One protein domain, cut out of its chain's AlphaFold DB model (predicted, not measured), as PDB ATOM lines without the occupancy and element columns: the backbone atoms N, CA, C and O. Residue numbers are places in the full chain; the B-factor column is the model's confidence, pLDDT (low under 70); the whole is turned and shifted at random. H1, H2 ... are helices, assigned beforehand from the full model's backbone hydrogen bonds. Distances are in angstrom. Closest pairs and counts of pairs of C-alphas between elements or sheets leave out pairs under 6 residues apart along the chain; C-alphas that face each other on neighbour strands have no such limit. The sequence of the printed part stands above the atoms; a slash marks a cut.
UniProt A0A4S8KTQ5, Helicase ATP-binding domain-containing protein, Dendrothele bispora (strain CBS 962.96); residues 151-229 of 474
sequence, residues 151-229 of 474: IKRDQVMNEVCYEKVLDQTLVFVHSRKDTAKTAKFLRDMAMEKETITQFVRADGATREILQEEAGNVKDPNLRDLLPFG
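What this domain is: This is residues 151 to 229 of the 474 residues of the protein "Helicase ATP-binding domain-containing protein" of Dendrothele bispora (strain CBS 962.96) (UniProt A0A4S8KTQ5). H2, H5 and H4 stand in a row, H4 and H5 as a hairpin, while H1 slants away from H2's other side. Short H3 sits near one end of H2. The printed part has 79 residues, helices H1 to H5 in order, no named strand, class all helix; it is compact, radius of gyration of the C-alphas 13.2 A, spans 39 by 26 by 20 A.

How they stand to each other: H2, residues 176 to 192, touches H5, residues 220 to 228, with residues 180 to 187 alone; the closest C-alphas, Ala 180 and Asn 221, are 6.5 A apart. Their tilt is shallow, 34 degrees, only just short of steep. H4, residues 204 to 216, and H5 form a hairpin, closest C-alphas Ala 214 and Arg 223, 4.8 A. H1, residues 151 to 164, touches H2 with residues 158 to 162 alone, closest C-alphas Tyr 162 and Leu 186, 6.2 A, at a steep 63 degrees. H3, residues 196 to 199, is close to H2 but not clearly touching, closest C-alphas Ala 190 and Ile 196, 5.1 A. Every O i to N i+4 pair is within hydrogen-bond range in H1 and H4, 12 of 13 in H2, 3 of 5 in H5; H3 is too short.

Where its parts are: H2 is 24.7 A long, H1 20.5 A, H4 19.1 A. C-alpha 151 is at (-47.284, 8.069, 21.947), C-alpha 228 at (-37.952, -16.566, 19.632).

The domain as a whole: The printed part has no cut; H1 to H2 is a long link. Nine residues, among them 151 to 154, have pLDDT under 70.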
ATOM      1  N   ILE A 151     -46.747   9.401  22.263       60.25
ATOM      2  CA  ILE A 151     -47.284   8.069  21.947       60.25
ATOM      3  C   ILE A 151     -47.192   7.731  20.447       60.25
ATOM      4  O   ILE A 151     -46.711   6.660  20.097       60.25
ATOM      5  N   LYS A 152     -47.592   8.650  19.555       62.06
ATOM      6  CA  LYS A 152     -47.544   8.421  18.099       62.06
ATOM      7  C   LYS A 152     -46.108   8.332  17.583       62.06
ATOM      8  O   LYS A 152     -45.842   7.624  16.624       62.06
ATOM      9  N   ARG A 153     -45.176   9.044  18.224       65.12
ATOM     10  CA  ARG A 153     -43.757   9.016  17.853       65.12
ATOM     11  C   ARG A 153     -43.090   7.701  18.257       65.12
ATOM     12  O   ARG A 153     -42.307   7.175  17.477       65.12
ATOM     13  N   ASP A 154     -43.423   7.179  19.438       67.12
ATOM     14  CA  ASP A 154     -42.886   5.907  19.935       67.12
ATOM     15  C   ASP A 154     -43.368   4.721  19.069       67.12
ATOM     16  O   ASP A 154     -42.580   3.829  18.769       67.12
ATOM     17  N   GLN A 155     -44.624   4.743  18.596       73.19
ATOM     18  CA  GLN A 155     -45.163   3.727  17.675       73.19
ATOM     19  C   GLN A 155     -44.436   3.722  16.325       73.19
ATOM     20  O   GLN A 155     -43.877   2.698  15.939       73.19
ATOM     21  N   VAL A 156     -44.350   4.884  15.668       81.31
ATOM     22  CA  VAL A 156     -43.653   5.021  14.377       81.31
ATOM     23  C   VAL A 156     -42.177   4.625  14.497       81.31
ATOM     24  O   VAL A 156     -41.622   3.987  13.609       81.31
ATOM     25  N   MET A 157     -41.521   4.966  15.610       78.50
ATOM     26  CA  MET A 157     -40.129   4.575  15.848       78.50
ATOM     27  C   MET A 157     -39.958   3.055  15.946       78.50
ATOM     28  O   MET A 157     -38.973   2.529  15.430       78.50
ATOM     29  N   ASN A 158     -40.890   2.350  16.592       82.75
ATOM     30  CA  ASN A 158     -40.816   0.897  16.710       82.75
ATOM     31  C   ASN A 158     -41.078   0.193  15.369       82.75
ATOM     32  O   ASN A 158     -40.408  -0.792  15.070       82.75
ATOM     33  N   GLU A 159     -41.995   0.714  14.550       84.12
ATOM     34  CA  GLU A 159     -42.240   0.214  13.187       84.12
ATOM     35  C   GLU A 159     -40.987   0.355  12.313       84.12
ATOM     36  O   GLU A 159     -40.528  -0.619  11.720       84.12
ATOM     37  N   VAL A 160     -40.358   1.534  12.324       84.25
ATOM     38  CA  VAL A 160     -39.098   1.772  11.600       84.25
ATOM     39  C   VAL A 160     -37.965   0.904  12.149       84.25
ATOM     40  O   VAL A 160     -37.118   0.439  11.389       84.25
ATOM     41  N   CYS A 161     -37.926   0.673  13.465       84.62
ATOM     42  CA  CYS A 161     -36.951  -0.230  14.068       84.62
ATOM     43  C   CYS A 161     -37.108  -1.640  13.499       84.62
ATOM     44  O   CYS A 161     -36.116  -2.227  13.086       84.62
ATOM     45  N   TYR A 162     -38.334  -2.159  13.428       86.94
ATOM     46  CA  TYR A 162     -38.603  -3.495  12.908       86.94
ATOM     47  C   TYR A 162     -38.111  -3.678  11.468       86.94
ATOM     48  O   TYR A 162     -37.422  -4.648  11.174       86.94
ATOM     49  N   GLU A 163     -38.381  -2.713  10.587       84.56
ATOM     50  CA  GLU A 163     -37.920  -2.756   9.191       84.56
ATOM     51  C   GLU A 163     -36.391  -2.775   9.044       84.56
ATOM     52  O   GLU A 163     -35.868  -3.174   8.004       84.56
ATOM     53  N   LYS A 164     -35.660  -2.302  10.061       82.31
ATOM     54  CA  LYS A 164     -34.195  -2.212  10.051       82.31
ATOM     55  C   LYS A 164     -33.499  -3.375  10.741       82.31
ATOM     56  O   LYS A 164     -32.299  -3.535  10.529       82.31
ATOM     57  N   VAL A 165     -34.201  -4.156  11.558       80.44
ATOM     58  CA  VAL A 165     -33.627  -5.327  12.227       80.44
ATOM     59  C   VAL A 165     -33.661  -6.495  11.237       80.44
ATOM     60  O   VAL A 165     -34.589  -7.295  11.228       80.44
ATOM     61  N   LEU A 166     -32.636  -6.564  10.390       66.25
ATOM     62  CA  LEU A 166     -32.294  -7.731   9.579       66.25
ATOM     63  C   LEU A 166     -30.888  -8.185  10.008       66.25
ATOM     64  O   LEU A 166     -30.038  -7.342  10.294       66.25
ATOM     65  N   ASP A 167     -30.659  -9.496  10.104       66.81
ATOM     66  CA  ASP A 167     -29.450 -10.129  10.670       66.81
ATOM     67  C   ASP A 167     -29.184  -9.836  12.170       66.81
ATOM     68  O   ASP A 167     -30.019  -9.279  12.889       66.81
ATOM     69  N   GLN A 168     -28.014 -10.259  12.678       72.62
ATOM     70  CA  GLN A 168     -27.579 -10.051  14.066       72.62
ATOM     71  C   GLN A 168     -27.397  -8.558  14.379       72.62
ATOM     72  O   GLN A 168     -26.319  -7.984  14.219       72.62
ATOM     73  N   THR A 169     -28.469  -7.932  14.859       77.69
ATOM     74  CA  THR A 169     -28.527  -6.495  15.135       77.69
ATOM     75  C   THR A 169     -28.643  -6.219  16.630       77.69
ATOM     76  O   THR A 169     -29.456  -6.817  17.335       77.69
ATOM     77  N   LEU A 170     -27.857  -5.258  17.120       83.00
ATOM     78  CA  LEU A 170     -27.928  -4.780  18.499       83.00
ATOM     79  C   LEU A 170     -28.787  -3.506  18.575       83.00
ATOM     80  O   LEU A 170     -28.400  -2.456  18.059       83.00
ATOM     81  N   VAL A 171     -29.940  -3.584  19.243       81.25
ATOM     82  CA  VAL A 171     -30.870  -2.452  19.400       81.25
ATOM     83  C   VAL A 171     -30.621  -1.736  20.728       81.25
ATOM     84  O   VAL A 171     -30.821  -2.298  21.804       81.25
ATOM     85  N   PHE A 172     -30.216  -0.466  20.661       78.12
ATOM     86  CA  PHE A 172     -30.059   0.384  21.842       78.12
ATOM     87  C   PHE A 172     -31.344   1.146  22.154       78.12
ATOM     88  O   PHE A 172     -31.910   1.823  21.300       78.12
ATOM     89  N   VAL A 173     -31.764   1.096  23.415       79.81
ATOM     90  CA  VAL A 173     -32.945   1.807  23.918       79.81
ATOM     91  C   VAL A 173     -32.598   2.671  25.123       79.81
ATOM     92  O   VAL A 173     -31.542   2.536  25.741       79.81
ATOM     93  N   HIS A 174     -33.517   3.566  25.477       64.50
ATOM     94  CA  HIS A 174     -33.269   4.595  26.480       64.50
ATOM     95  C   HIS A 174     -33.469   4.141  27.936       64.50
ATOM     96  O   HIS A 174     -33.034   4.833  28.857       64.50
ATOM     97  N   SER A 175     -34.151   3.019  28.192       72.56
ATOM     98  CA  SER A 175     -34.342   2.519  29.558       72.56
ATOM     99  C   SER A 175     -34.406   0.998  29.647       72.56
ATOM    100  O   SER A 175     -34.747   0.311  28.690       72.56
ATOM    101  N   ARG A 176     -34.161   0.482  30.859       69.81
ATOM    102  CA  ARG A 176     -34.283  -0.949  31.196       69.81
ATOM    103  C   ARG A 176     -35.705  -1.491  31.014       69.81
ATOM    104  O   ARG A 176     -35.900  -2.654  30.679       69.81
ATOM    105  N   LYS A 177     -36.718  -0.652  31.256       74.81
ATOM    106  CA  LYS A 177     -38.115  -1.043  31.019       74.81
ATOM    107  C   LYS A 177     -38.406  -1.106  29.526       74.81
ATOM    108  O   LYS A 177     -39.190  -1.948  29.103       74.81
ATOM    109  N   ASP A 178     -37.748  -0.259  28.743       79.88
ATOM    110  CA  ASP A 178     -37.957  -0.213  27.302       79.88
ATOM    111  C   ASP A 178     -37.187  -1.314  26.576       79.88
ATOM    112  O   ASP A 178     -37.686  -1.794  25.571       79.88
ATOM    113  N   THR A 179     -36.083  -1.841  27.131       84.56
ATOM    114  CA  THR A 179     -35.395  -3.019  26.547       84.56
ATOM    115  C   THR A 179     -36.344  -4.201  26.418       84.56
ATOM    116  O   THR A 179     -36.447  -4.795  25.350       84.56
ATOM    117  N   ALA A 180     -37.092  -4.506  27.482       86.81
ATOM    118  CA  ALA A 180     -38.050  -5.605  27.462       86.81
ATOM    119  C   ALA A 180     -39.278  -5.288  26.596       86.81
ATOM    120  O   ALA A 180     -39.758  -6.160  25.880       86.81
ATOM    121  N   LYS A 181     -39.791  -4.049  26.638       88.94
ATOM    122  CA  LYS A 181     -40.969  -3.656  25.849       88.94
ATOM    123  C   LYS A 181     -40.697  -3.657  24.350       88.94
ATOM    124  O   LYS A 181     -41.504  -4.198  23.606       88.94
ATOM    125  N   THR A 182     -39.583  -3.073  23.917       88.19
ATOM    126  CA  THR A 182     -39.201  -3.040  22.503       88.19
ATOM    127  C   THR A 182     -38.919  -4.448  21.995       88.19
ATOM    128  O   THR A 182     -39.405  -4.797  20.928       88.19
ATOM    129  N   ALA A 183     -38.233  -5.298  22.768       90.31
ATOM    130  CA  ALA A 183     -38.003  -6.686  22.366       90.31
ATOM    131  C   ALA A 183     -39.308  -7.494  22.236       90.31
ATOM    132  O   ALA A 183     -39.481  -8.209  21.255       90.31
ATOM    133  N   LYS A 184     -40.257  -7.332  23.172       90.81
ATOM    134  CA  LYS A 184     -41.593  -7.946  23.061       90.81
ATOM    135  C   LYS A 184     -42.355  -7.428  21.846       90.81
ATOM    136  O   LYS A 184     -42.899  -8.227  21.104       90.81
ATOM    137  N   PHE A 185     -42.315  -6.121  21.593       90.06
ATOM    138  CA  PHE A 185     -42.945  -5.528  20.415       90.06
ATOM    139  C   PHE A 185     -42.373  -6.085  19.104       90.06
ATOM    140  O   PHE A 185     -43.132  -6.412  18.200       90.06
ATOM    141  N   LEU A 186     -41.046  -6.229  19.003       90.06
ATOM    142  CA  LEU A 186     -40.399  -6.812  17.824       90.06
ATOM    143  C   LEU A 186     -40.777  -8.286  17.638       90.06
ATOM    144  O   LEU A 186     -41.072  -8.690  16.517       90.06
ATOM    145  N   ARG A 187     -40.824  -9.067  18.726       88.94
ATOM    146  CA  ARG A 187     -41.304 -10.456  18.699       88.94
ATOM    147  C   ARG A 187     -42.751 -10.531  18.219       88.94
ATOM    148  O   ARG A 187     -43.039 -11.291  17.303       88.94
ATOM    149  N   ASP A 188     -43.643  -9.756  18.827       90.75
ATOM    150  CA  ASP A 188     -45.075  -9.791  18.526       90.75
ATOM    151  C   ASP A 188     -45.325  -9.374  17.064       90.75
ATOM    152  O   ASP A 188     -46.077 -10.035  16.355       90.75
ATOM    153  N   MET A 189     -44.598  -8.365  16.570       88.12
ATOM    154  CA  MET A 189     -44.649  -7.947  15.166       88.12
ATOM    155  C   MET A 189     -44.066  -8.997  14.206       88.12
ATOM    156  O   MET A 189     -44.587  -9.171  13.106       88.12
ATOM    157  N   ALA A 190     -43.018  -9.724  14.608       88.12
ATOM    158  CA  ALA A 190     -42.466 -10.836  13.830       88.12
ATOM    159  C   ALA A 190     -43.409 -12.038  13.759       88.12
ATOM    160  O   ALA A 190     -43.432 -12.740  12.748       88.12
ATOM    161  N   MET A 191     -44.189 -12.268  14.817       86.38
ATOM    162  CA  MET A 191     -45.246 -13.276  14.827       86.38
ATOM    163  C   MET A 191     -46.420 -12.853  13.940       86.38
ATOM    164  O   MET A 191     -46.891 -13.663  13.153       86.38
ATOM    165  N   GLU A 192     -46.846 -11.591  14.018       89.75
ATOM    166  CA  GLU A 192     -47.939 -11.045  13.200       89.75
ATOM    167  C   GLU A 192     -47.608 -11.044  11.700       89.75
ATOM    168  O   GLU A 192     -48.473 -11.314  10.873       89.75
ATOM    169  N   LYS A 193     -46.346 -10.775  11.340       86.75
ATOM    170  CA  LYS A 193     -45.870 -10.768   9.947       86.75
ATOM    171  C   LYS A 193     -45.336 -12.121   9.459       86.75
ATOM    172  O   LYS A 193     -44.832 -12.189   8.344       86.75
ATOM    173  N   GLU A 194     -45.396 -13.165  10.287       86.00
ATOM    174  CA  GLU A 194     -44.897 -14.520   9.992       86.00
ATOM    175  C   GLU A 194     -43.404 -14.609   9.593       86.00
ATOM    176  O   GLU A 194     -42.944 -15.616   9.058       86.00
ATOM    177  N   THR A 195     -42.587 -13.598   9.904       84.62
ATOM    178  CA  THR A 195     -41.149 -13.570   9.564       84.62
ATOM    179  C   THR A 195     -40.251 -14.077  10.696       84.62
ATOM    180  O   THR A 195     -39.043 -13.846  10.688       84.62
ATOM    181  N   ILE A 196     -40.806 -14.772  11.694       80.56
ATOM    182  CA  ILE A 196     -40.048 -15.254  12.862       80.56
ATOM    183  C   ILE A 196     -38.891 -16.200  12.489       80.56
ATOM    184  O   ILE A 196     -37.847 -16.215  13.138       80.56
ATOM    185  N   THR A 197     -39.049 -16.941  11.392       78.88
ATOM    186  CA  THR A 197     -38.047 -17.861  10.828       78.88
ATOM    187  C   THR A 197     -36.812 -17.152  10.266       78.88
ATOM    188  O   THR A 197     -35.802 -17.801  10.006       78.88
ATOM    189  N   GLN A 198     -36.866 -15.827  10.093       79.56
ATOM    190  CA  GLN A 198     -35.705 -15.019   9.713       79.56
ATOM    191  C   GLN A 198     -34.803 -14.716  10.918       79.56
ATOM    192  O   GLN A 198     -33.598 -14.546  10.752       79.56
ATOM    193  N   PHE A 199     -35.366 -14.681  12.132       78.00
ATOM    194  CA  PHE A 199     -34.628 -14.399  13.367       78.00
ATOM    195  C   PHE A 199     -34.011 -15.655  13.979       78.00
ATOM    196  O   PHE A 199     -32.892 -15.619  14.490       78.00
ATOM    197  N   VAL A 200     -34.728 -16.778  13.911       78.75
ATOM    198  CA  VAL A 200     -34.249 -18.080  14.384       78.75
ATOM    199  C   VAL A 200     -34.150 -19.018  13.198       78.75
ATOM    200  O   VAL A 200     -35.136 -19.262  12.504       78.75
ATOM    201  N   ARG A 201     -32.957 -19.579  12.991       75.00
ATOM    202  CA  ARG A 201     -32.744 -20.627  11.989       75.00
ATOM    203  C   ARG A 201     -33.739 -21.760  12.243       75.00
ATOM    204  O   ARG A 201     -33.874 -22.203  13.378       75.00
ATOM    205  N   ALA A 202     -34.376 -22.272  11.193       65.44
ATOM    206  CA  ALA A 202     -35.353 -23.365  11.281       65.44
ATOM    207  C   ALA A 202     -34.752 -24.729  11.698       65.44
ATOM    208  O   ALA A 202     -35.398 -25.763  11.547       65.44
ATOM    209  N   ASP A 203     -33.516 -24.743  12.191       75.44
ATOM    210  CA  ASP A 203     -32.814 -25.949  12.593       75.44
ATOM    211  C   ASP A 203     -33.272 -26.382  13.993       75.44
ATOM    212  O   ASP A 203     -33.213 -25.598  14.949       75.44
ATOM    213  N   GLY A 204     -33.735 -27.629  14.112       74.69
ATOM    214  CA  GLY A 204     -34.314 -28.168  15.348       74.69
ATOM    215  C   GLY A 204     -33.352 -28.084  16.534       74.69
ATOM    216  O   GLY A 204     -33.768 -27.733  17.636       74.69
ATOM    217  N   ALA A 205     -32.053 -28.268  16.275       81.06
ATOM    218  CA  ALA A 205     -31.008 -28.200  17.292       81.06
ATOM    219  C   ALA A 205     -30.882 -26.805  17.932       81.06
ATOM    220  O   ALA A 205     -30.735 -26.684  19.143       81.06
ATOM    221  N   THR A 206     -30.982 -25.728  17.141       80.00
ATOM    222  CA  THR A 206     -30.848 -24.357  17.677       80.00
ATOM    223  C   THR A 206     -32.021 -24.010  18.591       80.00
ATOM    224  O   THR A 206     -31.851 -23.343  19.611       80.00
ATOM    225  N   ARG A 207     -33.223 -24.479  18.241       80.38
ATOM    226  CA  ARG A 207     -34.439 -24.212  19.010       80.38
ATOM    227  C   ARG A 207     -34.465 -24.974  20.333       80.38
ATOM    228  O   ARG A 207     -34.892 -24.409  21.333       80.38
ATOM    229  N   GLU A 208     -33.981 -26.212  20.338       83.69
ATOM    230  CA  GLU A 208     -33.862 -27.022  21.551       83.69
ATOM    231  C   GLU A 208     -32.861 -26.405  22.538       83.69
ATOM    232  O   GLU A 208     -33.211 -26.185  23.696       83.69
ATOM    233  N   ILE A 209     -31.689 -25.971  22.050       86.31
ATOM    234  CA  ILE A 209     -30.687 -25.255  22.860       86.31
ATOM    235  C   ILE A 209     -31.275 -23.970  23.457       86.31
ATOM    236  O   ILE A 209     -31.135 -23.714  24.649       86.31
ATOM    237  N   LEU A 210     -31.968 -23.151  22.656       84.56
ATOM    238  CA  LEU A 210     -32.585 -21.914  23.155       84.56
ATOM    239  C   LEU A 210     -33.658 -22.179  24.217       84.56
ATOM    240  O   LEU A 210     -33.857 -21.350  25.105       84.56
ATOM    241  N   GLN A 211     -34.355 -23.312  24.132       85.81
ATOM    242  CA  GLN A 211     -35.395 -23.685  25.080       85.81
ATOM    243  C   GLN A 211     -34.817 -24.216  26.398       85.81
ATOM    244  O   GLN A 211     -35.336 -23.880  27.465       85.81
ATOM    245  N   GLU A 212     -33.718 -24.968  26.335       87.81
ATOM    246  CA  GLU A 212     -32.939 -25.378  27.507       87.81
ATOM    247  C   GLU A 212     -32.328 -24.160  28.219       87.81
ATOM    248  O   GLU A 212     -32.542 -23.958  29.417       87.81
ATOM    249  N   GLU A 213     -31.669 -23.272  27.468       84.38
ATOM    250  CA  GLU A 213     -31.070 -22.045  28.005       84.38
ATOM    251  C   GLU A 213     -32.121 -21.096  28.589       84.38
ATOM    252  O   GLU A 213     -31.903 -20.498  29.644       84.38
ATOM    253  N   ALA A 214     -33.307 -21.000  27.976       86.31
ATOM    254  CA  ALA A 214     -34.423 -20.248  28.543       86.31
ATOM    255  C   ALA A 214     -34.852 -20.799  29.918       86.31
ATOM    256  O   ALA A 214     -35.212 -20.015  30.802       86.31
ATOM    257  N   GLY A 215     -34.772 -22.117  30.134       83.94
ATOM    258  CA  GLY A 215     -35.026 -22.754  31.430       83.94
ATOM    259  C   GLY A 215     -34.048 -22.316  32.526       83.94
ATOM    260  O   GLY A 215     -34.452 -22.156  33.680       83.94
ATOM    261  N   ASN A 216     -32.799 -22.030  32.152       84.75
ATOM    262  CA  ASN A 216     -31.734 -21.593  33.060       84.75
ATOM    263  C   ASN A 216     -31.787 -20.089  33.398       84.75
ATOM    264  O   ASN A 216     -31.094 -19.616  34.308       84.75
ATOM    265  N   VAL A 217     -32.620 -19.309  32.702       85.19
ATOM    266  CA  VAL A 217     -32.716 -17.859  32.897       85.19
ATOM    267  C   VAL A 217     -33.587 -17.477  34.097       85.19
ATOM    268  O   VAL A 217     -34.755 -17.843  34.208       85.19
ATOM    269  N   LYS A 218     -33.033 -16.618  34.967       83.44
ATOM    270  CA  LYS A 218     -33.723 -16.076  36.154       83.44
ATOM    271  C   LYS A 218     -34.731 -14.957  35.846       83.44
ATOM    272  O   LYS A 218     -35.700 -14.812  36.585       83.44
ATOM    273  N   ASP A 219     -34.501 -14.135  34.816       79.75
ATOM    274  CA  ASP A 219     -35.410 -13.032  34.456       79.75
ATOM    275  C   ASP A 219     -36.596 -13.558  33.625       79.75
ATOM    276  O   ASP A 219     -36.388 -14.064  32.516       79.75
ATOM    277  N   PRO A 220     -37.849 -13.405  34.098       85.88
ATOM    278  CA  PRO A 220     -39.024 -13.873  33.369       85.88
ATOM    279  C   PRO A 220     -39.189 -13.212  31.995       85.88
ATOM    280  O   PRO A 220     -39.745 -13.835  31.096       85.88
ATOM    281  N   ASN A 221     -38.714 -11.973  31.804       85.75
ATOM    282  CA  ASN A 221     -38.830 -11.296  30.510       85.75
ATOM    283  C   ASN A 221     -37.855 -11.855  29.480       85.75
ATOM    284  O   ASN A 221     -38.212 -11.958  28.316       85.75
ATOM    285  N   LEU A 222     -36.641 -12.207  29.902       85.06
ATOM    286  CA  LEU A 222     -35.652 -12.809  29.015       85.06
ATOM    287  C   LEU A 222     -36.044 -14.252  28.669       85.06
ATOM    288  O   LEU A 222     -35.962 -14.640  27.507       85.06
ATOM    289  N   ARG A 223     -36.568 -15.007  29.643       86.94
ATOM    290  CA  ARG A 223     -37.083 -16.368  29.429       86.94
ATOM    291  C   ARG A 223     -38.196 -16.438  28.373       86.94
ATOM    292  O   ARG A 223     -38.248 -17.394  27.615       86.94
ATOM    293  N   ASP A 224     -39.062 -15.428  28.318       88.31
ATOM    294  CA  ASP A 224     -40.164 -15.326  27.344       88.31
ATOM    295  C   ASP A 224     -39.701 -14.916  25.927       88.31
ATOM    296  O   ASP A 224     -40.419 -15.091  24.946       88.31
ATOM    297  N   LEU A 225     -38.498 -14.347  25.798       89.19
ATOM    298  CA  LEU A 225     -37.974 -13.817  24.533       89.19
ATOM    299  C   LEU A 225     -36.976 -14.764  23.852       89.19
ATOM    300  O   LEU A 225     -36.970 -14.861  22.623       89.19
ATOM    301  N   LEU A 226     -36.171 -15.489  24.637       87.94
ATOM    302  CA  LEU A 226     -35.101 -16.361  24.139       87.94
ATOM    303  C   LEU A 226     -35.554 -17.435  23.136       87.94
ATOM    304  O   LEU A 226     -34.883 -17.574  22.112       87.94
ATOM    305  N   PRO A 227     -36.691 -18.140  23.329       87.19
ATOM    306  CA  PRO A 227     -37.151 -19.154  22.372       87.19
ATOM    307  C   PRO A 227     -37.442 -18.599  20.969       87.19
ATOM    308  O   PRO A 227     -37.476 -19.346  19.994       87.19
ATOM    309  N   PHE A 228     -37.653 -17.285  20.868       85.56
ATOM    310  CA  PHE A 228     -37.952 -16.566  19.632       85.56
ATOM    311  C   PHE A 228     -36.716 -15.886  19.022       85.56
ATOM    312  O   PHE A 228     -36.850 -15.140  18.056       85.56
ATOM    313  N   GLY A 229     -35.520 -16.115  19.580       85.12
ATOM    314  CA  GLY A 229     -34.269 -15.520  19.099       85.12
ATOM    315  C   GLY A 229     -34.039 -14.079  19.551       85.12
ATOM    316  O   GLY A 229     -33.087 -13.442  19.102       85.12
TER     317      GLY A 229